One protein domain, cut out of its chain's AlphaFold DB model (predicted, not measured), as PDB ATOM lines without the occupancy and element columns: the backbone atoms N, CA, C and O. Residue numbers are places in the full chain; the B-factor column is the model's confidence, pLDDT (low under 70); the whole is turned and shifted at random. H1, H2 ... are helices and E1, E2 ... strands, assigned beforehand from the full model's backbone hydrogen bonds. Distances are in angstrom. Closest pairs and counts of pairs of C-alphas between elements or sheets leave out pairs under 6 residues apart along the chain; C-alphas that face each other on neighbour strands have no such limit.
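This is residues 20 to 182 of the 183 residues of the protein "Beta-lactamase family protein" of Gammaproteobacteria bacterium (UniProt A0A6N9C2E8). A small antiparallel sheet of three strands, E3 E4 E5, forms the core, with the short helix H3 on one face and the longest helix, H5, on the other. Long loops surround this core; the small hairpin E1 E2 lies beyond the E3 edge, where residues 119 to 120 pair with E3, while H1 and H2 lie far out and residues 42 to 47 stick out. The printed part has 163 residues, with five named helices and five named strands in the order H1 H2 H3 H4 E1 E2 E3 E4 E5 H5; the class is mixed, helices and strands, with under half of the residues in named elements. The whole is compact, with a radius of gyration of the C-alphas of 16.7 A and spans of 48 by 37 by 29 A.

The largest sheet holds E3, residues 132 to 135, 10.3 A long; E4, residues 141 to 145, 13.0 A; and E5, residues 150 to 154, 13.5 A. H3 is residues 67 to 75, 12.1 A, and H5 residues 167 to 180, 20.7 A, ending at C-alpha 180 at (-86.446, 50.840, 59.462). E1, residues 101 to 104, is 9.4 A long and E2, residues 111 to 114, 10.3 A. H1, residues 20 to 31, is 15.9 A long and begins at C-alpha 20 at (-98.623, 68.362, 83.344). H2 is residues 51 to 55, 6.0 A, and H4 residues 90 to 96, 9.6 A.

E3 E4 E5 is a meander, each strand the antiparallel neighbour of the one before, with E3 and E5 as edge strands. N 134 and O 142 of E3 and E4 are within hydrogen-bond range at 2.9 A, as are N 145 and O 150 of E4 and E5 at 2.8 A. H3 is on the sheet at a height of 6.2 A, over E5, and the closest C-alphas of the two, Ala 71 and Gly 153, are 4.4 A apart. H3 runs slantwise to the strands, but only just, at 32 degrees to E5 on the local plane. H5 is on the opposite face at a height of 10.1 A, over E5 and only just over E4, on which 3 of its C-alphas fall. It runs along the strands, at 27 degrees to E5 on the local plane; the closest C-alphas of H5 and E5, Thr 169 and Tyr 154, are 7.1 A apart. E1 and E2 form an antiparallel hairpin, with N 112 and O 103 at 2.9 A. H1, H2 and H4 are not on the sheet, and H4 joins E1 by a tight link. Each O i to N i+4 pair is within hydrogen-bond range in H1, H2, H3 and H4, and 8 of 10 are in H5.

The C-alphas of Thr 43 and Gly 182, the two farthest apart, are 53.2 A apart. The printed part has no cut; the links H1 to H2, H2 to H3, H3 to H4, E2 to E3 and E5 to H5 are long. The mean pLDDT of the printed part is 91.4, with residue 20, residues 41 to 45 and residues 181 to 182 under 70.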
ATOM      1  N   THR A  20     -98.428  67.769  82.020       66.00
ATOM      2  CA  THR A  20     -98.623  68.362  83.344       66.00
ATOM      3  C   THR A  20     -99.946  67.948  83.984       66.00
ATOM      4  O   THR A  20     -99.949  67.742  85.189       66.00
ATOM      5  N   GLU A  21    -101.037  67.733  83.236       76.69
ATOM      6  CA  GLU A  21    -102.326  67.320  83.832       76.69
ATOM      7  C   GLU A  21    -102.325  65.865  84.297       76.69
ATOM      8  O   GLU A  21    -102.655  65.599  85.448       76.69
ATOM      9  N   ASP A  22    -101.897  64.925  83.451       82.62
ATOM     10  CA  ASP A  22    -101.806  63.512  83.838       82.62
ATOM     11  C   ASP A  22    -100.775  63.323  84.957       82.62
ATOM     12  O   ASP A  22    -101.022  62.604  85.924       82.62
ATOM     13  N   ARG A  23     -99.637  64.030  84.888       80.00
ATOM     14  CA  ARG A  23     -98.624  64.006  85.950       80.00
ATOM     15  C   ARG A  23     -99.114  64.650  87.236       80.00
ATOM     16  O   ARG A  23     -98.862  64.094  88.300       80.00
ATOM     17  N   ARG A  24     -99.816  65.784  87.167       83.00
ATOM     18  CA  ARG A  24    -100.426  66.424  88.339       83.00
ATOM     19  C   ARG A  24    -101.487  65.518  88.946       83.00
ATOM     20  O   ARG A  24    -101.428  65.270  90.140       83.00
ATOM     21  N   THR A  25    -102.367  64.954  88.126       86.94
ATOM     22  CA  THR A  25    -103.401  64.005  88.548       86.94
ATOM     23  C   THR A  25    -102.777  62.796  89.235       86.94
ATOM     24  O   THR A  25    -103.210  62.414  90.322       86.94
ATOM     25  N   LEU A  26    -101.724  62.214  88.654       85.25
ATOM     26  CA  LEU A  26    -101.023  61.085  89.257       85.25
ATOM     27  C   LEU A  26    -100.337  61.481  90.572       85.25
ATOM     28  O   LEU A  26    -100.414  60.735  91.544       85.25
ATOM     29  N   LEU A  27     -99.707  62.660  90.634       84.75
ATOM     30  CA  LEU A  27     -99.097  63.202  91.854       84.75
ATOM     31  C   LEU A  27    -100.122  63.440  92.965       84.75
ATOM     32  O   LEU A  27     -99.856  63.111  94.119       84.75
ATOM     33  N   GLU A  28    -101.268  64.027  92.637       86.69
ATOM     34  CA  GLU A  28    -102.371  64.268  93.567       86.69
ATOM     35  C   GLU A  28    -102.927  62.942  94.081       86.69
ATOM     36  O   GLU A  28    -103.002  62.736  95.290       86.69
ATOM     37  N   THR A  29    -103.186  61.998  93.175       85.75
ATOM     38  CA  THR A  29    -103.653  60.646  93.510       85.75
ATOM     39  C   THR A  29    -102.648  59.914  94.404       85.75
ATOM     40  O   THR A  29    -103.033  59.287  95.384       85.75
ATOM     41  N   ALA A  30    -101.346  60.024  94.125       83.50
ATOM     42  CA  ALA A  30    -100.287  59.416  94.930       83.50
ATOM     43  C   ALA A  30    -100.153  60.031  96.335       83.50
ATOM     44  O   ALA A  30     -99.658  59.374  97.250       83.50
ATOM     45  N   ARG A  31    -100.549  61.298  96.506       83.75
ATOM     46  CA  ARG A  31    -100.495  62.016  97.788       83.75
ATOM     47  C   ARG A  31    -101.761  61.840  98.620       83.75
ATOM     48  O   ARG A  31    -101.680  61.972  99.839       83.75
ATOM     49  N   ASP A  32    -102.889  61.556  97.983       85.62
ATOM     50  CA  ASP A  32    -104.160  61.283  98.646       85.62
ATOM     51  C   ASP A  32    -104.116  59.902  99.339       85.62
ATOM     52  O   ASP A  32    -103.948  58.886  98.659       85.62
ATOM     53  N   PRO A  33    -104.213  59.831 100.682       85.19
ATOM     54  CA  PRO A  33    -104.200  58.564 101.417       85.19
ATOM     55  C   PRO A  33    -105.441  57.700 101.165       85.19
ATOM     56  O   PRO A  33    -105.368  56.482 101.335       85.19
ATOM     57  N   ASP A  34    -106.555  58.300 100.740       88.69
ATOM     58  CA  ASP A  34    -107.812  57.595 100.485       88.69
ATOM     59  C   ASP A  34    -107.925  57.102  99.031       88.69
ATOM     60  O   ASP A  34    -108.861  56.371  98.684       88.69
ATOM     61  N   SER A  35    -106.957  57.446  98.173       89.50
ATOM     62  CA  SER A  35    -106.934  57.010  96.778       89.50
ATOM     63  C   SER A  35    -106.672  55.508  96.646       89.50
ATOM     64  O   SER A  35    -105.937  54.905  97.428       89.50
ATOM     65  N   PHE A  36    -107.203  54.883  95.592       90.81
ATOM     66  CA  PHE A  36    -106.918  53.471  95.308       90.81
ATOM     67  C   PHE A  36    -105.445  53.193  94.993       90.81
ATOM     68  O   PHE A  36    -105.009  52.056  95.141       90.81
ATOM     69  N   LEU A  37    -104.682  54.209  94.584       86.25
ATOM     70  CA  LEU A  37    -103.250  54.086  94.334       86.25
ATOM     71  C   LEU A  37    -102.454  53.965  95.636       86.25
ATOM     72  O   LEU A  37    -101.490  53.209  95.691       86.25
ATOM     73  N   ASN A  38    -102.857  54.696  96.678       82.94
ATOM     74  CA  ASN A  38    -102.124  54.750  97.940       82.94
ATOM     75  C   ASN A  38    -102.683  53.798  99.007       82.94
ATOM     76  O   ASN A  38    -101.938  53.268  99.823       82.94
ATOM     77  N   ARG A  39    -103.985  53.508  98.975       81.44
ATOM     78  CA  ARG A  39    -104.651  52.592  99.908       81.44
ATOM     79  C   ARG A  39    -104.014  51.192 100.040       81.44
ATOM     80  O   ARG A  39    -104.075  50.653 101.145       81.44
ATOM     81  N   PRO A  40    -103.437  50.563  98.992       75.31
ATOM     82  CA  PRO A  40    -102.749  49.278  99.138       75.31
ATOM     83  C   PRO A  40    -101.313  49.401  99.677       75.31
ATOM     84  O   PRO A  40    -100.676  48.372  99.907       75.31
ATOM     85  N   SER A  41    -100.783  50.615  99.864       69.88
ATOM     86  CA  SER A  41     -99.425  50.828 100.371       69.88
ATOM     87  C   SER A  41     -99.271  50.262 101.782       69.88
ATOM     88  O   SER A  41    -100.105  50.483 102.662       69.88
ATOM     89  N   THR A  42     -98.180  49.538 102.019       63.28
ATOM     90  CA  THR A  42     -97.835  49.043 103.352       63.28
ATOM     91  C   THR A  42     -97.363  50.192 104.246       63.28
ATOM     92  O   THR A  42     -96.749  51.148 103.781       63.28
ATOM     93  N   THR A  43     -97.620  50.093 105.553       61.28
ATOM     94  CA  THR A  43     -97.156  51.076 106.552       61.28
ATOM     95  C   THR A  43     -95.631  51.109 106.688       61.28
ATOM     96  O   THR A  43     -95.081  52.112 107.128       61.28
ATOM     97  N   GLU A  44     -94.958  50.026 106.291       67.19
ATOM     98  CA  GLU A  44     -93.501  49.903 106.280       67.19
ATOM     99  C   GLU A  44     -92.960  50.001 104.844       67.19
ATOM    100  O   GLU A  44     -93.448  49.272 103.966       67.19
ATOM    101  N   PRO A  45     -91.955  50.859 104.578       68.94
ATOM    102  CA  PRO A  45     -91.291  50.925 103.283       68.94
ATOM    103  C   PRO A  45     -90.611  49.596 102.934       68.94
ATOM    104  O   PRO A  45     -89.766  49.096 103.676       68.94
ATOM    105  N   VAL A  46     -90.942  49.041 101.770       78.75
ATOM    106  CA  VAL A  46     -90.259  47.857 101.237       78.75
ATOM    107  C   VAL A  46     -88.993  48.293 100.502       78.75
ATOM    108  O   VAL A  46     -89.067  48.978  99.482       78.75
ATOM    109  N   ASP A  47     -87.822  47.871 100.987       87.06
ATOM    110  CA  ASP A  47     -86.565  48.076 100.263       87.06
ATOM    111  C   ASP A  47     -86.413  47.048  99.129       87.06
ATOM    112  O   ASP A  47     -86.015  45.889  99.322       87.06
ATOM    113  N   MET A  48     -86.707  47.516  97.915       87.62
ATOM    114  CA  MET A  48     -86.635  46.738  96.680       87.62
ATOM    115  C   MET A  48     -85.207  46.330  96.281       87.62
ATOM    116  O   MET A  48     -85.017  45.469  95.416       87.62
ATOM    117  N   ASN A  49     -84.179  46.923  96.896       91.31
ATOM    118  CA  ASN A  49     -82.786  46.594  96.607       91.31
ATOM    119  C   ASN A  49     -82.249  45.429  97.435       91.31
ATOM    120  O   ASN A  49     -81.179  44.902  97.119       91.31
ATOM    121  N   THR A  50     -82.994  44.980  98.445       94.62
ATOM    122  CA  THR A  50     -82.586  43.831  99.251       94.62
ATOM    123  C   THR A  50     -82.546  42.547  98.425       94.62
ATOM    124  O   THR A  50     -83.351  42.309  97.520       94.62
ATOM    125  N   ARG A  51     -81.621  41.647  98.785       96.00
ATOM    126  CA  ARG A  51     -81.562  40.304  98.192       96.00
ATOM    127  C   ARG A  51     -82.869  39.538  98.400       96.00
ATOM    128  O   ARG A  51     -83.280  38.822  97.495       96.00
ATOM    129  N   ALA A  52     -83.496  39.685  99.567       94.50
ATOM    130  CA  ALA A  52     -84.751  39.015  99.886       94.50
ATOM    131  C   ALA A  52     -85.876  39.447  98.936       94.50
ATOM    132  O   ALA A  52     -86.537  38.586  98.364       94.50
ATOM    133  N   PHE A  53     -86.032  40.754  98.686       92.81
ATOM    134  CA  PHE A  53     -87.049  41.253  97.760       92.81
ATOM    135  C   PHE A  53     -86.819  40.768  96.325       92.81
ATOM    136  O   PHE A  53     -87.750  40.308  95.671       92.81
ATOM    137  N   ARG A  54     -85.568  40.807  95.846       95.38
ATOM    138  CA  ARG A  54     -85.212  40.339  94.493       95.38
ATOM    139  C   ARG A  54     -85.324  38.823  94.317       95.38
ATOM    140  O   ARG A  54     -85.439  38.359  93.191       95.38
ATOM    141  N   ALA A  55     -85.221  38.056  95.400       96.19
ATOM    142  CA  ALA A  55     -85.334  36.599  95.372       96.19
ATOM    143  C   ALA A  55     -86.780  36.101  95.525       96.19
ATOM    144  O   ALA A  55     -87.037  34.935  95.243       96.19
ATOM    145  N   ALA A  56     -87.700  36.947  95.996       96.06
ATOM    146  CA  ALA A  56     -89.116  36.614  96.066       96.06
ATOM    147  C   ALA A  56     -89.730  36.490  94.660       96.06
ATOM    148  O   ALA A  56     -89.193  37.011  93.685       96.06
ATOM    149  N   GLU A  57     -90.893  35.857  94.555       96.62
ATOM    150  CA  GLU A  57     -91.659  35.788  93.308       96.62
ATOM    151  C   GLU A  57     -92.808  36.798  93.366       96.62
ATOM    152  O   GLU A  57     -93.872  36.519  93.916       96.62
ATOM    153  N   ILE A  58     -92.587  38.001  92.822       94.31
ATOM    154  CA  ILE A  58     -93.589  39.077  92.769       94.31
ATOM    155  C   ILE A  58     -93.721  39.542  91.308       94.31
ATOM    156  O   ILE A  58     -93.196  40.601  90.941       94.31
ATOM    157  N   PRO A  59     -94.434  38.779  90.451       94.69
ATOM    158  CA  PRO A  59     -94.459  39.007  89.001       94.69
ATOM    159  C   PRO A  59     -94.896  40.415  88.575       94.69
ATOM    160  O   PRO A  59     -94.529  40.872  87.500       94.69
ATOM    161  N   ALA A  60     -95.650  41.115  89.428       91.06
ATOM    162  CA  ALA A  60     -96.129  42.468  89.171       91.06
ATOM    163  C   ALA A  60     -95.074  43.575  89.363       91.06
ATOM    164  O   ALA A  60     -95.331  44.704  88.954       91.06
ATOM    165  N   GLY A  61     -93.921  43.317  90.001       90.12
ATOM    166  CA  GLY A  61     -93.040  44.433  90.377       90.12
ATOM    167  C   GLY A  61     -91.588  44.148  90.745       90.12
ATOM    168  O   GLY A  61     -90.860  45.113  90.962       90.12
ATOM    169  N   ASN A  62     -91.128  42.894  90.822       94.31
ATOM    170  CA  ASN A  62     -89.737  42.607  91.216       94.31
ATOM    171  C   ASN A  62     -88.882  41.903  90.149       94.31
ATOM    172  O   ASN A  62     -87.776  41.455  90.453       94.31
ATOM    173  N   GLY A  63     -89.363  41.827  88.906       95.31
ATOM    174  CA  GLY A  63     -88.585  41.286  87.794       95.31
ATOM    175  C   GLY A  63     -87.295  42.082  87.565       95.31
ATOM    176  O   GLY A  63     -87.321  43.306  87.457       95.31
ATOM    177  N   VAL A  64     -86.161  41.383  87.462       96.62
ATOM    178  CA  VAL A  64     -84.850  41.975  87.153       96.62
ATOM    179  C   VAL A  64     -84.400  41.483  85.783       96.62
ATOM    180  O   VAL A  64     -84.298  40.280  85.557       96.62
ATOM    181  N   THR A  65     -84.130  42.410  84.867       97.62
ATOM    182  CA  THR A  65     -83.699  42.111  83.495       97.62
ATOM    183  C   THR A  65     -82.801  43.222  82.951       97.62
ATOM    184  O   THR A  65     -82.639  44.271  83.575       97.62
ATOM    185  N   ASP A  66     -82.231  42.998  81.772       98.50
ATOM    186  CA  ASP A  66     -81.556  44.009  80.965       98.50
ATOM    187  C   ASP A  66     -82.370  44.328  79.693       98.50
ATOM    188  O   ASP A  66     -83.298  43.606  79.318       98.50
ATOM    189  N   ALA A  67     -82.015  45.418  79.009       98.62
ATOM    190  CA  ALA A  67     -82.717  45.877  77.809       98.62
ATOM    191  C   ALA A  67     -82.724  44.845  76.664       98.62
ATOM    192  O   ALA A  67     -83.728  44.704  75.967       98.62
ATOM    193  N   ARG A  68     -81.626  44.101  76.478       98.50
ATOM    194  CA  ARG A  68     -81.487  43.101  75.410       98.50
ATOM    195  C   ARG A  68     -82.386  41.902  75.684       98.50
ATOM    196  O   ARG A  68     -83.081  41.442  74.783       98.50
ATOM    197  N   SER A  69     -82.365  41.403  76.912       98.44
ATOM    198  CA  SER A  69     -83.165  40.266  77.360       98.44
ATOM    199  C   SER A  69     -84.657  40.601  77.327       98.44
ATOM    200  O   SER A  69     -85.452  39.798  76.840       98.44
ATOM    201  N   LEU A  70     -85.034  41.817  77.740       98.62
ATOM    202  CA  LEU A  70     -86.406  42.322  77.640       98.62
ATOM    203  C   LEU A  70     -86.888  42.417  76.184       98.62
ATOM    204  O   LEU A  70     -87.960  41.907  75.866       98.62
ATOM    205  N   ALA A  71     -86.086  43.011  75.293       98.69
ATOM    206  CA  ALA A  71     -86.422  43.102  73.872       98.69
ATOM    207  C   ALA A  71     -86.562  41.713  73.230       98.69
ATOM    208  O   ALA A  71     -87.497  41.475  72.475       98.69
ATOM    209  N   ARG A  72     -85.675  40.767  73.567       98.44
ATOM    210  CA  ARG A  72     -85.751  39.380  73.079       98.44
ATOM    211  C   ARG A  72     -87.001  38.653  73.566       98.44
ATOM    212  O   ARG A  72     -87.602  37.919  72.788       98.44
ATOM    213  N   MET A  73     -87.408  38.870  74.818       98.12
ATOM    214  CA  MET A  73     -88.656  38.314  75.344       98.12
ATOM    215  C   MET A  73     -89.856  38.826  74.543       98.12
ATOM    216  O   MET A  73     -90.627  38.016  74.041       98.12
ATOM    217  N   TYR A  74     -89.960  40.136  74.306       98.56
ATOM    218  CA  TYR A  74     -91.033  40.687  73.471       98.56
ATOM    219  C   TYR A  74     -90.956  40.235  72.004       98.56
ATOM    220  O   TYR A  74     -91.986  39.918  71.416       98.56
ATOM    221  N   ALA A  75     -89.759  40.123  71.423       98.50
ATOM    222  CA  ALA A  75     -89.585  39.606  70.063       98.50
ATOM    223  C   ALA A  75     -90.057  38.151  69.938       98.50
ATOM    224  O   ALA A  75     -90.634  37.786  68.924       98.50
ATOM    225  N   SER A  76     -89.907  37.334  70.987       98.44
ATOM    226  CA  SER A  76     -90.413  35.953  70.998       98.44
ATOM    227  C   SER A  76     -91.951  35.837  70.961       98.44
ATOM    228  O   SER A  76     -92.480  34.728  70.835       98.44
ATOM    229  N   LEU A  77     -92.665  36.970  71.065       98.44
ATOM    230  CA  LEU A  77     -94.124  37.090  70.988       98.44
ATOM    231  C   LEU A  77     -94.623  37.589  69.616       98.44
ATOM    232  O   LEU A  77     -95.836  37.627  69.398       98.44
ATOM    233  N   ILE A  78     -93.742  37.965  68.678       97.56
ATOM    234  CA  ILE A  78     -94.114  38.401  67.310       97.56
ATOM    235  C   ILE A  78     -93.301  37.684  66.210       97.56
ATOM    236  O   ILE A  78     -92.268  37.085  66.496       97.56
ATOM    237  N   GLY A  79     -93.840  37.633  64.985       95.06
ATOM    238  CA  GLY A  79     -93.234  36.907  63.856       95.06
ATOM    239  C   GLY A  79     -92.843  35.458  64.183       95.06
ATOM    240  O   GLY A  79     -93.530  34.770  64.940       95.06
ATOM    241  N   ASP A  80     -91.681  35.030  63.693       95.12
ATOM    242  CA  ASP A  80     -91.124  33.689  63.939       95.12
ATOM    243  C   ASP A  80     -90.487  33.523  65.336       95.12
ATOM    244  O   ASP A  80     -89.975  32.456  65.685       95.12
ATOM    245  N   GLY A  81     -90.522  34.571  66.163       96.12
ATOM    246  CA  GLY A  81     -89.875  34.604  67.466       96.12
ATOM    247  C   GLY A  81     -88.363  34.838  67.386       96.12
ATOM    248  O   GLY A  81     -87.864  35.512  66.488       96.12
ATOM    249  N   VAL A  82     -87.612  34.320  68.363       97.44
ATOM    250  CA  VAL A  82     -86.157  34.541  68.479       97.44
ATOM    251  C   VAL A  82     -85.443  33.213  68.667       97.44
ATOM    252  O   VAL A  82     -85.811  32.442  69.546       97.44
ATOM    253  N   ASP A  83     -84.406  32.953  67.869       95.38
ATOM    254  CA  ASP A  83     -83.591  31.729  67.944       95.38
ATOM    255  C   ASP A  83     -84.430  30.435  67.886       95.38
ATOM    256  O   ASP A  83     -84.182  29.470  68.608       95.38
ATOM    257  N   GLY A  84     -85.465  30.430  67.034       92.94
ATOM    258  CA  GLY A  84     -86.402  29.311  66.882       92.94
ATOM    259  C   GLY A  84     -87.414  29.167  68.024       92.94
ATOM    260  O   GLY A  84     -88.139  28.173  68.070       92.94
ATOM    261  N   ILE A  85     -87.474  30.131  68.950       95.75
ATOM    262  CA  ILE A  85     -88.391  30.122  70.091       95.75
ATOM    263  C   ILE A  85     -89.525  31.117  69.857       95.75
ATOM    264  O   ILE A  85     -89.332  32.335  69.878       95.75
ATOM    265  N   ARG A  86     -90.729  30.559  69.742       97.00
ATOM    266  CA  ARG A  86     -92.009  31.263  69.743       97.00
ATOM    267  C   ARG A  86     -92.744  30.954  71.046       97.00
ATOM    268  O   ARG A  86     -93.186  29.823  71.236       97.00
ATOM    269  N   MET A  87     -92.854  31.924  71.959       97.00
ATOM    270  CA  MET A  87     -93.386  31.649  73.306       97.00
ATOM    271  C   MET A  87     -94.900  31.422  73.321       97.00
ATOM    272  O   MET A  87     -95.378  30.575  74.071       97.00
ATOM    273  N   LEU A  88     -95.652  32.166  72.508       97.06
ATOM    274  CA  LEU A  88     -97.113  32.092  72.430       97.06
ATOM    275  C   LEU A  88     -97.555  32.032  70.969       97.06
ATOM    276  O   LEU A  88     -96.891  32.581  70.101       97.06
ATOM    277  N   THR A  89     -98.672  31.368  70.673       97.12
ATOM    278  CA  THR A  89     -99.188  31.299  69.296       97.12
ATOM    279  C   THR A  89     -99.713  32.655  68.827       97.12
ATOM    280  O   THR A  89    -100.122  33.479  69.645       97.12
ATOM    281  N   ASP A  90     -99.785  32.866  67.511       95.44
ATOM    282  CA  ASP A  90    -100.375  34.085  66.939       95.44
ATOM    283  C   ASP A  90    -101.824  34.287  67.376       95.44
ATOM    284  O   ASP A  90    -102.218  35.402  67.699       95.44
ATOM    285  N   GLU A  91    -102.600  33.206  67.477       97.62
ATOM    286  CA  GLU A  91    -103.965  33.256  68.005       97.62
ATOM    287  C   GLU A  91    -103.995  33.730  69.467       97.62
ATOM    288  O   GLU A  91    -104.821  34.565  69.843       97.62
ATOM    289  N   THR A  92    -103.075  33.229  70.299       98.06
ATOM    290  CA  THR A  92    -102.976  33.650  71.701       98.06
ATOM    291  C   THR A  92    -102.596  35.120  71.789       98.06
ATOM    292  O   THR A  92    -103.213  35.862  72.552       98.06
ATOM    293  N   MET A  93    -101.628  35.554  70.983       97.94
ATOM    294  CA  MET A  93    -101.188  36.943  70.975       97.94
ATOM    295  C   MET A  93    -102.258  37.882  70.433       97.94
ATOM    296  O   MET A  93    -102.507  38.900  71.065       97.94
ATOM    297  N   ALA A  94    -102.977  37.506  69.375       96.69
ATOM    298  CA  ALA A  94    -104.104  38.277  68.858       96.69
ATOM    299  C   ALA A  94    -105.187  38.499  69.924       96.69
ATOM    300  O   ALA A  94    -105.752  39.586  70.014       96.69
ATOM    301  N   ARG A  95    -105.456  37.495  70.769       98.06
ATOM    302  CA  ARG A  95    -106.384  37.626  71.903       98.06
ATOM    303  C   ARG A  95    -105.801  38.457  73.043       98.06
ATOM    304  O   ARG A  95    -106.520  39.257  73.632       98.06
ATOM    305  N   ALA A  96    -104.526  38.260  73.373       98.12
ATOM    306  CA  ALA A  96    -103.882  38.939  74.493       98.12
ATOM    307  C   ALA A  96    -103.652  40.434  74.229       98.12
ATOM    308  O   ALA A  96    -103.756  41.239  75.152       98.12
ATOM    309  N   SER A  97    -103.377  40.812  72.980       97.56
ATOM    310  CA  SER A  97    -103.156  42.200  72.565       97.56
ATOM    311  C   SER A  97    -104.407  42.887  72.003       97.56
ATOM    312  O   SER A  97    -104.321  44.040  71.585       97.56
ATOM    313  N   ALA A  98    -105.558  42.208  71.957       97.75
ATOM    314  CA  ALA A  98    -106.827  42.849  71.627       97.75
ATOM    315  C   ALA A  98    -107.257  43.792  72.757       97.75
ATOM    316  O   ALA A  98    -107.035  43.504  73.933       97.75
ATOM    317  N   GLU A  99    -107.893  44.908  72.403       98.25
ATOM    318  CA  GLU A  99    -108.419  45.859  73.380       98.25
ATOM    319  C   GLU A  99    -109.480  45.199  74.264       98.25
ATOM    320  O   GLU A  99    -110.522  44.749  73.789       98.25
ATOM    321  N   ALA A 100    -109.193  45.148  75.562       98.06
ATOM    322  CA  ALA A 100    -110.135  44.749  76.596       98.06
ATOM    323  C   ALA A 100    -110.718  45.982  77.298       98.06
ATOM    324  O   ALA A 100    -111.901  45.996  77.637       98.06
ATOM    325  N   THR A 101    -109.899  47.020  77.503       97.69
ATOM    326  CA  THR A 101    -110.315  48.291  78.104       97.69
ATOM    327  C   THR A 101    -109.594  49.481  77.472       97.69
ATOM    328  O   THR A 101    -108.400  49.425  77.167       97.69
ATOM    329  N   ASP A 102    -110.319  50.588  77.324       96.50
ATOM    330  CA  ASP A 102    -109.792  51.915  76.999       96.50
ATOM    331  C   ASP A 102    -110.602  52.956  77.776       96.50
ATOM    332  O   ASP A 102    -111.827  53.026  77.656       96.50
ATOM    333  N   GLY A 103    -109.935  53.744  78.610       95.00
ATOM    334  CA  GLY A 103    -110.613  54.760  79.398       95.00
ATOM    335  C   GLY A 103    -109.796  55.255  80.573       95.00
ATOM    336  O   GLY A 103    -108.597  55.009  80.681       95.00
ATOM    337  N   ARG A 104    -110.457  56.004  81.453       94.06
ATOM    338  CA  ARG A 104    -109.835  56.501  82.678       94.06
ATOM    339  C   ARG A 104    -109.643  55.350  83.661       94.06
ATOM    340  O   ARG A 104    -110.605  54.687  84.032       94.06
ATOM    341  N   ASP A 105    -108.406  55.152  84.090       93.38
ATOM    342  CA  ASP A 105    -108.038  54.173  85.102       93.38
ATOM    343  C   ASP A 105    -108.494  54.646  86.487       93.38
ATOM    344  O   ASP A 105    -108.220  55.778  86.888       93.38
ATOM    345  N   GLU A 106    -109.197  53.803  87.236       93.44
ATOM    346  CA  GLU A 106    -109.696  54.174  88.567       93.44
ATOM    347  C   GLU A 106    -108.580  54.267  89.617       93.44
ATOM    348  O   GLU A 106    -108.728  54.982  90.610       93.44
ATOM    349  N   VAL A 107    -107.457  53.578  89.396       91.88
ATOM    350  CA  VAL A 107    -106.303  53.574  90.298       91.88
ATOM    351  C   VAL A 107    -105.374  54.730  89.956       91.88
ATOM    352  O   VAL A 107    -105.126  55.581  90.803       91.88
ATOM    353  N   MET A 108    -104.890  54.805  88.716       88.88
ATOM    354  CA  MET A 108    -103.925  55.826  88.291       88.88
ATOM    355  C   MET A 108    -104.575  57.161  87.909       88.88
ATOM    356  O   MET A 108    -103.875  58.161  87.772       88.88
ATOM    357  N   ARG A 109    -105.904  57.199  87.729       91.44
ATOM    358  CA  ARG A 109    -106.709  58.393  87.396       91.44
ATOM    359  C   ARG A 109    -106.387  59.072  86.063       91.44
ATOM    360  O   ARG A 109    -107.002  60.098  85.764       91.44
ATOM    361  N   ILE A 110    -105.533  58.463  85.252       88.94
ATOM    362  CA  ILE A 110    -105.146  58.843  83.884       88.94
ATOM    363  C   ILE A 110    -105.778  57.887  82.867       88.94
ATOM    364  O   ILE A 110    -106.300  56.837  83.244       88.94
ATOM    365  N   ARG A 111    -105.732  58.209  81.570       90.44
ATOM    366  CA  ARG A 111    -106.223  57.284  80.539       90.44
ATOM    367  C   ARG A 111    -105.252  56.122  80.328       90.44
ATOM    368  O   ARG A 111    -104.081  56.332  80.019       90.44
ATOM    369  N   THR A 112    -105.761  54.899  80.399       93.06
ATOM    370  CA  THR A 112    -105.039  53.674  80.056       93.06
ATOM    371  C   THR A 112    -105.767  52.905  78.963       93.06
ATOM    372  O   THR A 112    -106.947  53.123  78.695       93.06
ATOM    373  N   ARG A 113    -105.026  52.021  78.295       96.00
ATOM    374  CA  ARG A 113    -105.546  51.137  77.254       96.00
ATOM    375  C   ARG A 113    -104.847  49.794  77.385       96.00
ATOM    376  O   ARG A 113    -103.613  49.757  77.345       96.00
ATOM    377  N   PHE A 114    -105.610  48.728  77.584       97.88
ATOM    378  CA  PHE A 114    -105.084  47.410  77.923       97.88
ATOM    379  C   PHE A 114    -105.778  46.295  77.145       97.88
ATOM    380  O   PHE A 114    -106.979  46.346  76.879       97.88
ATOM    381  N   GLY A 115    -104.996  45.267  76.824       98.19
ATOM    382  CA  GLY A 115    -105.488  43.929  76.523       98.19
ATOM    383  C   GLY A 115    -105.386  43.016  77.744       98.19
ATOM    384  O   GLY A 115    -105.414  43.466  78.891       98.19
ATOM    385  N   LEU A 116    -105.227  41.714  77.517       97.88
ATOM    386  CA  LEU A 116    -105.079  40.727  78.586       97.88
ATOM    387  C   LEU A 116    -103.619  40.665  79.057       97.88
ATOM    388  O   LEU A 116    -102.849  39.805  78.636       97.88
ATOM    389  N   GLY A 117    -103.248  41.600  79.934       95.31
ATOM    390  CA  GLY A 117    -101.920  41.670  80.562       95.31
ATOM    391  C   GLY A 117    -100.930  42.625  79.889       95.31
ATOM    392  O   GLY A 117     -99.872  42.884  80.455       95.31
ATOM    393  N   PHE A 118    -101.280  43.201  78.735       98.06
ATOM    394  CA  PHE A 118    -100.440  44.164  78.018       98.06
ATOM    395  C   PHE A 118    -101.088  45.541  77.950       98.06
ATOM    396  O   PHE A 118    -102.270  45.673  77.631       98.06
ATOM    397  N   SER A 119    -100.290  46.578  78.178       96.69
ATOM    398  CA  SER A 119    -100.613  47.931  77.739       96.69
ATOM    399  C   SER A 119    -100.569  47.993  76.216       96.69
ATOM    400  O   SER A 119     -99.652  47.459  75.590       96.69
ATOM    401  N   LEU A 120    -101.549  48.665  75.624       97.38
ATOM    402  CA  LEU A 120    -101.643  48.851  74.181       97.38
ATOM    403  C   LEU A 120    -101.162  50.243  73.785       97.38
ATOM    404  O   LEU A 120    -101.175  51.177  74.597       97.38
ATOM    405  N   ASN A 121    -100.758  50.376  72.521       93.75
ATOM    406  CA  ASN A 121    -100.347  51.653  71.957       93.75
ATOM    407  C   ASN A 121    -101.435  52.722  72.151       93.75
ATOM    408  O   ASN A 121    -102.617  52.491  71.876       93.75
ATOM    409  N   ARG A 122    -101.022  53.909  72.597       89.88
ATOM    410  CA  ARG A 122    -101.871  55.100  72.704       89.88
ATOM    411  C   ARG A 122    -101.172  56.236  71.980       89.88
ATOM    412  O   ARG A 122    -100.163  56.735  72.456       89.88
ATOM    413  N   ASN A 123    -101.698  56.635  70.824       83.44
ATOM    414  CA  ASN A 123    -101.181  57.766  70.043       83.44
ATOM    415  C   ASN A 123     -99.662  57.706  69.763       83.44
ATOM    416  O   ASN A 123     -99.001  58.740  69.728       83.44
ATOM    417  N   GLY A 124     -99.104  56.507  69.557       84.50
ATOM    418  CA  GLY A 124     -97.685  56.323  69.236       84.50
ATOM    419  C   GLY A 124     -96.765  56.036  70.423       84.50
ATOM    420  O   GLY A 124     -95.558  55.905  70.215       84.50
ATOM    421  N   SER A 125     -97.299  55.894  71.641       86.00
ATOM    422  CA  SER A 125     -96.518  55.602  72.853       86.00
ATOM    423  C   SER A 125     -95.657  54.333  72.779       86.00
ATOM    424  O   SER A 125     -94.632  54.254  73.454       86.00
ATOM    425  N   LEU A 126     -96.043  53.362  71.946       92.25
ATOM    426  CA  LEU A 126     -95.345  52.090  71.714       92.25
ATOM    427  C   LEU A 126     -94.961  51.881  70.235       92.25
ATOM    428  O   LEU A 126     -94.661  50.762  69.839       92.25
ATOM    429  N   GLY A 127     -95.003  52.917  69.390       91.31
ATOM    430  CA  GLY A 127     -94.810  52.768  67.941       91.31
ATOM    431  C   GLY A 127     -96.129  52.683  67.169       91.31
ATOM    432  O   GLY A 127     -97.006  53.538  67.337       91.31
ATOM    433  N   GLN A 128     -96.277  51.709  66.268       93.94
ATOM    434  CA  GLN A 128     -97.458  51.633  65.401       93.94
ATOM    435  C   GLN A 128     -98.696  51.064  66.109       93.94
ATOM    436  O   GLN A 128     -98.631  50.414  67.153       93.94
ATOM    437  N   GLU A 129     -99.875  51.302  65.524       94.75
ATOM    438  CA  GLU A 129    -101.124  50.715  66.018       94.75
ATOM    439  C   GLU A 129    -101.061  49.185  65.978       94.75
ATOM    440  O   GLU A 129    -100.777  48.611  64.924       94.75
ATOM    441  N   GLY A 130    -101.383  48.535  67.095       94.69
ATOM    442  CA  GLY A 130    -101.229  47.090  67.286       94.69
ATOM    443  C   GLY A 130     -99.984  46.696  68.087       94.69
ATOM    444  O   GLY A 130     -99.869  45.532  68.461       94.69
ATOM    445  N   ALA A 131     -99.088  47.641  68.396       97.81
ATOM    446  CA  ALA A 131     -98.008  47.404  69.347       97.81
ATOM    447  C   ALA A 131     -98.549  47.199  70.773       97.81
ATOM    448  O   ALA A 131     -99.500  47.866  71.204       97.81
ATOM    449  N   PHE A 132     -97.920  46.281  71.506       98.50
ATOM    450  CA  PHE A 132     -98.317  45.878  72.855       98.50
ATOM    451  C   PHE A 132     -97.090  45.679  73.747       98.50
ATOM    452  O   PHE A 132     -96.032  45.245  73.289       98.50
ATOM    453  N   GLY A 133     -97.220  45.989  75.033       97.94
ATOM    454  CA  GLY A 133     -96.096  45.940  75.961       97.94
ATOM    455  C   GLY A 133     -96.469  46.310  77.384       97.94
ATOM    456  O   GLY A 133     -97.614  46.146  77.797       97.94
ATOM    457  N   HIS A 134     -95.509  46.831  78.141       96.94
ATOM    458  CA  HIS A 134     -95.770  47.398  79.458       96.94
ATOM    459  C   HIS A 134     -94.664  48.366  79.885       96.94
ATOM    460  O   HIS A 134     -93.472  48.092  79.706       96.94
ATOM    461  N   GLY A 135     -95.076  49.497  80.461       94.44
ATOM    462  CA  GLY A 135     -94.186  50.419  81.158       94.44
ATOM    463  C   GLY A 135     -94.013  49.998  82.617       94.44
ATOM    464  O   GLY A 135     -94.921  49.429  83.213       94.44
ATOM    465  N   GLY A 136     -92.850  50.277  83.195       92.69
ATOM    466  CA  GLY A 136     -92.573  50.058  84.614       92.69
ATOM    467  C   GLY A 136     -92.378  51.372  85.361       92.69
ATOM    468  O   GLY A 136     -91.986  52.389  84.779       92.69
ATOM    469  N   ALA A 137     -92.616  51.337  86.674       89.38
ATOM    470  CA  ALA A 137     -92.356  52.470  87.553       89.38
ATOM    471  C   ALA A 137     -90.922  52.991  87.357       89.38
ATOM    472  O   ALA A 137     -89.968  52.225  87.221       89.38
ATOM    473  N   GLY A 138     -90.760  54.312  87.313       88.94
ATOM    474  CA  GLY A 138     -89.466  54.937  87.054       88.94
ATOM    475  C   GLY A 138     -89.132  55.155  85.574       88.94
ATOM    476  O   GLY A 138     -88.219  55.942  85.309       88.94
ATOM    477  N   GLY A 139     -89.830  54.490  84.641       92.88
ATOM    478  CA  GLY A 139     -89.732  54.722  83.193       92.88
ATOM    479  C   GLY A 139     -89.161  53.590  82.333       92.88
ATOM    480  O   GLY A 139     -88.832  53.832  81.174       92.88
ATOM    481  N   SER A 140     -89.012  52.367  82.851       96.19
ATOM    482  CA  SER A 140     -88.600  51.225  82.022       96.19
ATOM    483  C   SER A 140     -89.710  50.879  81.036       96.19
ATOM    484  O   SER A 140     -90.885  51.047  81.359       96.19
ATOM    485  N   LEU A 141     -89.371  50.348  79.866       97.44
ATOM    486  CA  LEU A 141     -90.362  50.008  78.852       97.44
ATOM    487  C   LEU A 141     -89.926  48.787  78.055       97.44
ATOM    488  O   LEU A 141     -88.795  48.728  77.577       97.44
ATOM    489  N   GLY A 142     -90.840  47.846  77.853       98.25
ATOM    490  CA  GLY A 142     -90.688  46.819  76.830       98.25
ATOM    491  C   GLY A 142     -91.976  46.656  76.039       98.25
ATOM    492  O   GLY A 142     -93.061  46.769  76.610       98.25
ATOM    493  N   PHE A 143     -91.856  46.424  74.736       98.69
ATOM    494  CA  PHE A 143     -92.996  46.175  73.856       98.69
ATOM    495  C   PHE A 143     -92.570  45.428  72.589       98.69
ATOM    496  O   PHE A 143     -91.382  45.359  72.262       98.69
ATOM    497  N   ALA A 144     -93.556  44.917  71.859       98.50
ATOM    498  CA  ALA A 144     -93.415  44.424  70.497       98.50
ATOM    499  C   ALA A 144     -94.327  45.218  69.548       98.50
ATOM    500  O   ALA A 144     -95.465  45.529  69.904       98.50
ATOM    501  N   ASP A 145     -93.835  45.532  68.349       97.75
ATOM    502  CA  ASP A 145     -94.606  46.095  67.238       97.75
ATOM    503  C   ASP A 145     -94.650  45.058  66.102       97.75
ATOM    504  O   ASP A 145     -93.693  44.950  65.327       97.75
ATOM    505  N   PRO A 146     -95.751  44.290  65.981       96.50
ATOM    506  CA  PRO A 146     -95.896  43.284  64.934       96.50
ATOM    507  C   PRO A 146     -95.844  43.851  63.512       96.50
ATOM    508  O   PRO A 146     -95.475  43.130  62.596       96.50
ATOM    509  N   LYS A 147     -96.229  45.118  63.301       95.06
ATOM    510  CA  LYS A 147     -96.260  45.724  61.959       95.06
ATOM    511  C   LYS A 147     -94.883  46.173  61.498       95.06
ATOM    512  O   LYS A 147     -94.615  46.159  60.304       95.06
ATOM    513  N   ALA A 148     -94.045  46.627  62.427       95.44
ATOM    514  CA  ALA A 148     -92.644  46.946  62.152       95.44
ATOM    515  C   ALA A 148     -91.728  45.718  62.257       95.44
ATOM    516  O   ALA A 148     -90.550  45.836  61.937       95.44
ATOM    517  N   GLU A 149     -92.247  44.581  62.731       95.56
ATOM    518  CA  GLU A 149     -91.477  43.366  63.018       95.56
ATOM    519  C   GLU A 149     -90.300  43.626  63.975       95.56
ATOM    520  O   GLU A 149     -89.219  43.051  63.852       95.56
ATOM    521  N   ILE A 150     -90.516  44.504  64.963       96.81
ATOM    522  CA  ILE A 150     -89.515  44.830  65.984       96.81
ATOM    523  C   ILE A 150     -90.031  44.576  67.392       96.81
ATOM    524  O   ILE A 150     -91.223  44.660  67.683       96.81
ATOM    525  N   ALA A 151     -89.089  44.370  68.305       98.31
ATOM    526  CA  ALA A 151     -89.327  44.500  69.730       98.31
ATOM    527  C   ALA A 151     -88.316  45.454  70.353       98.31
ATOM    528  O   ALA A 151     -87.193  45.620  69.871       98.31
ATOM    529  N   PHE A 152     -88.727  46.075  71.448       98.56
ATOM    530  CA  PHE A 152     -87.993  47.135  72.109       98.56
ATOM    531  C   PHE A 152     -87.856  46.836  73.597       98.56
ATOM    532  O   PHE A 152     -88.765  46.299  74.231       98.56
ATOM    533  N   GLY A 153     -86.712  47.213  74.160       98.50
ATOM    534  CA  GLY A 153     -86.437  47.132  75.586       98.50
ATOM    535  C   GLY A 153     -85.614  48.334  76.029       98.50
ATOM    536  O   GLY A 153     -84.557  48.613  75.469       98.50
ATOM    537  N   TYR A 154     -86.091  49.026  77.056       98.25
ATOM    538  CA  TYR A 154     -85.416  50.122  77.735       98.25
ATOM    539  C   TYR A 154     -85.448  49.873  79.242       98.25
ATOM    540  O   TYR A 154     -86.511  49.684  79.838       98.25
ATOM    541  N   VAL A 155     -84.268  49.873  79.856       97.94
ATOM    542  CA  VAL A 155     -84.067  49.648  81.290       97.94
ATOM    543  C   VAL A 155     -83.116  50.721  81.807       97.94
ATOM    544  O   VAL A 155     -82.112  51.029  81.167       97.94
ATOM    545  N   MET A 156     -83.427  51.280  82.973       94.88
ATOM    546  CA  MET A 156     -82.665  52.343  83.625       94.88
ATOM    547  C   MET A 156     -82.543  52.072  85.126       94.88
ATOM    548  O   MET A 156     -83.331  51.329  85.704       94.88
ATOM    549  N   ASN A 157     -81.577  52.723  85.770       93.50
ATOM    550  CA  ASN A 157     -81.416  52.725  87.227       93.50
ATOM    551  C   ASN A 157     -81.720  54.091  87.870       93.50
ATOM    552  O   ASN A 157     -81.861  54.166  89.087       93.50
ATOM    553  N   LYS A 158     -81.855  55.161  87.071       90.31
ATOM    554  CA  LYS A 158     -82.380  56.453  87.523       90.31
ATOM    555  C   LYS A 158     -83.877  56.530  87.222       90.31
ATOM    556  O   LYS A 158     -84.283  56.711  86.068       90.31
ATOM    557  N   MET A 159     -84.672  56.360  88.272       87.00
ATOM    558  CA  MET A 159     -86.129  56.444  88.218       87.00
ATOM    559  C   MET A 159     -86.593  57.900  88.153       87.00
ATOM    560  O   MET A 159     -85.952  58.786  88.709       87.00
ATOM    561  N   GLN A 160     -87.729  58.122  87.500       84.81
ATOM    562  CA  GLN A 160     -88.480  59.375  87.543       84.81
ATOM    563  C   GLN A 160     -89.981  59.074  87.582       84.81
ATOM    564  O   GLN A 160     -90.407  57.973  87.224       84.81
ATOM    565  N   LEU A 161     -90.800  60.044  87.984       81.44
ATOM    566  CA  LEU A 161     -92.247  59.879  87.905       81.44
ATOM    567  C   LEU A 161     -92.714  60.000  86.448       81.44
ATOM    568  O   LEU A 161     -92.658  61.079  85.862       81.44
ATOM    569  N   VAL A 162     -93.217  58.898  85.896       79.69
ATOM    570  CA  VAL A 162     -93.800  58.838  84.551       79.69
ATOM    571  C   VAL A 162     -95.297  58.615  84.699       79.69
ATOM    572  O   VAL A 162     -95.708  57.615  85.279       79.69
ATOM    573  N   ALA A 163     -96.098  59.561  84.208       71.81
ATOM    574  CA  ALA A 163     -97.555  59.466  84.264       71.81
ATOM    575  C   ALA A 163     -98.156  58.962  82.955       71.81
ATOM    576  O   ALA A 163     -99.013  58.095  82.979       71.81
ATOM    577  N   SER A 164     -97.686  59.451  81.814       73.00
ATOM    578  CA  SER A 164     -98.137  58.988  80.504       73.00
ATOM    579  C   SER A 164     -97.004  58.258  79.793       73.00
ATOM    580  O   SER A 164     -96.851  57.050  79.963       73.00
ATOM    581  N   ASP A 165     -96.178  59.006  79.069       82.38
ATOM    582  CA  ASP A 165     -95.086  58.486  78.259       82.38
ATOM    583  C   ASP A 165     -93.762  59.118  78.692       82.38
ATOM    584  O   ASP A 165     -93.670  60.325  78.931       82.38
ATOM    585  N   ASP A 166     -92.718  58.299  78.803       86.81
ATOM    586  CA  ASP A 166     -91.395  58.766  79.197       86.81
ATOM    587  C   ASP A 166     -90.688  59.437  78.000       86.81
ATOM    588  O   ASP A 166     -90.496  58.794  76.963       86.81
ATOM    589  N   PRO A 167     -90.236  60.702  78.103       85.75
ATOM    590  CA  PRO A 167     -89.552  61.373  76.995       85.75
ATOM    591  C   PRO A 167     -88.281  60.636  76.542       85.75
ATOM    592  O   PRO A 167     -87.930  60.683  75.361       85.75
ATOM    593  N   ARG A 168     -87.616  59.908  77.452       90.81
ATOM    594  CA  ARG A 168     -86.431  59.094  77.142       90.81
ATOM    595  C   ARG A 168     -86.795  57.952  76.199       90.81
ATOM    596  O   ARG A 168     -86.050  57.685  75.261       90.81
ATOM    597  N   THR A 169     -87.939  57.299  76.405       93.50
ATOM    598  CA  THR A 169     -88.375  56.197  75.538       93.50
ATOM    599  C   THR A 169     -88.970  56.712  74.238       93.50
ATOM    600  O   THR A 169     -88.664  56.147  73.194       93.50
ATOM    601  N   LEU A 170     -89.738  57.806  74.256       91.19
ATOM    602  CA  LEU A 170     -90.332  58.380  73.042       91.19
ATOM    603  C   LEU A 170     -89.278  58.715  71.975       91.19
ATOM    604  O   LEU A 170     -89.434  58.342  70.811       91.19
ATOM    605  N   GLY A 171     -88.175  59.360  72.371       91.12
ATOM    606  CA  GLY A 171     -87.081  59.678  71.448       91.12
ATOM    607  C   GLY A 171     -86.411  58.429  70.862       91.12
ATOM    608  O   GLY A 171     -86.145  58.369  69.661       91.12
ATOM    609  N   LEU A 172     -86.188  57.405  71.691       95.69
ATOM    610  CA  LEU A 172     -85.585  56.139  71.261       95.69
ATOM    611  C   LEU A 172     -86.506  55.341  70.329       95.69
ATOM    612  O   LEU A 172     -86.039  54.796  69.332       95.69
ATOM    613  N   ILE A 173     -87.810  55.309  70.616       95.31
ATOM    614  CA  ILE A 173     -88.820  54.665  69.771       95.31
ATOM    615  C   ILE A 173     -88.847  55.329  68.397       95.31
ATOM    616  O   ILE A 173     -88.777  54.633  67.382       95.31
ATOM    617  N   ALA A 174     -88.899  56.662  68.351       93.19
ATOM    618  CA  ALA A 174     -88.897  57.407  67.096       93.19
ATOM    619  C   ALA A 174     -87.634  57.121  66.265       93.19
ATOM    620  O   ALA A 174     -87.734  56.854  65.067       93.19
ATOM    621  N   ALA A 175     -86.457  57.109  66.902       95.00
ATOM    622  CA  ALA A 175     -85.191  56.798  66.240       95.00
ATOM    623  C   ALA A 175     -85.140  55.355  65.702       95.00
ATOM    624  O   ALA A 175     -84.701  55.133  64.569       95.00
ATOM    625  N   ALA A 176     -85.630  54.380  66.475       95.06
ATOM    626  CA  ALA A 176     -85.698  52.984  66.052       95.06
ATOM    627  C   ALA A 176     -86.584  52.821  64.806       95.06
ATOM    628  O   ALA A 176     -86.143  52.261  63.807       95.06
ATOM    629  N   HIS A 177     -87.791  53.393  64.817       93.69
ATOM    630  CA  HIS A 177     -88.715  53.314  63.680       93.69
ATOM    631  C   HIS A 177     -88.212  54.068  62.445       93.69
ATOM    632  O   HIS A 177     -88.412  53.613  61.319       93.69
ATOM    633  N   ALA A 178     -87.549  55.215  62.624       93.69
ATOM    634  CA  ALA A 178     -86.945  55.951  61.514       93.69
ATOM    635  C   ALA A 178     -85.858  55.126  60.804       93.69
ATOM    636  O   ALA A 178     -85.733  55.206  59.583       93.69
ATOM    637  N   SER A 179     -85.130  54.292  61.552       94.75
ATOM    638  CA  SER A 179     -84.054  53.448  61.021       94.75
ATOM    639  C   SER A 179     -84.558  52.279  60.162       94.75
ATOM    640  O   SER A 179     -83.795  51.751  59.361       94.75
ATOM    641  N   LEU A 180     -85.837  51.903  60.275       91.00
ATOM    642  CA  LEU A 180     -86.446  50.840  59.462       91.00
ATOM    643  C   LEU A 180     -86.810  51.302  58.045       91.00
ATOM    644  O   LEU A 180     -86.873  50.494  57.127       91.00
ATOM    645  N   LYS A 181     -87.050  52.605  57.843       68.56
ATOM    646  CA  LYS A 181     -87.505  53.170  56.557       68.56
ATOM    647  C   LYS A 181     -86.387  53.331  55.516       68.56
ATOM    648  O   LYS A 181     -86.650  53.842  54.432       68.56
ATOM    649  N   GLY A 182     -85.153  52.963  55.859       55.59
ATOM    650  CA  GLY A 182     -83.967  53.108  55.010       55.59
ATOM    651  C   GLY A 182     -83.445  51.808  54.387       55.59
ATOM    652  O   GLY A 182     -82.310  51.820  53.913       55.59
TER     653      GLY A 182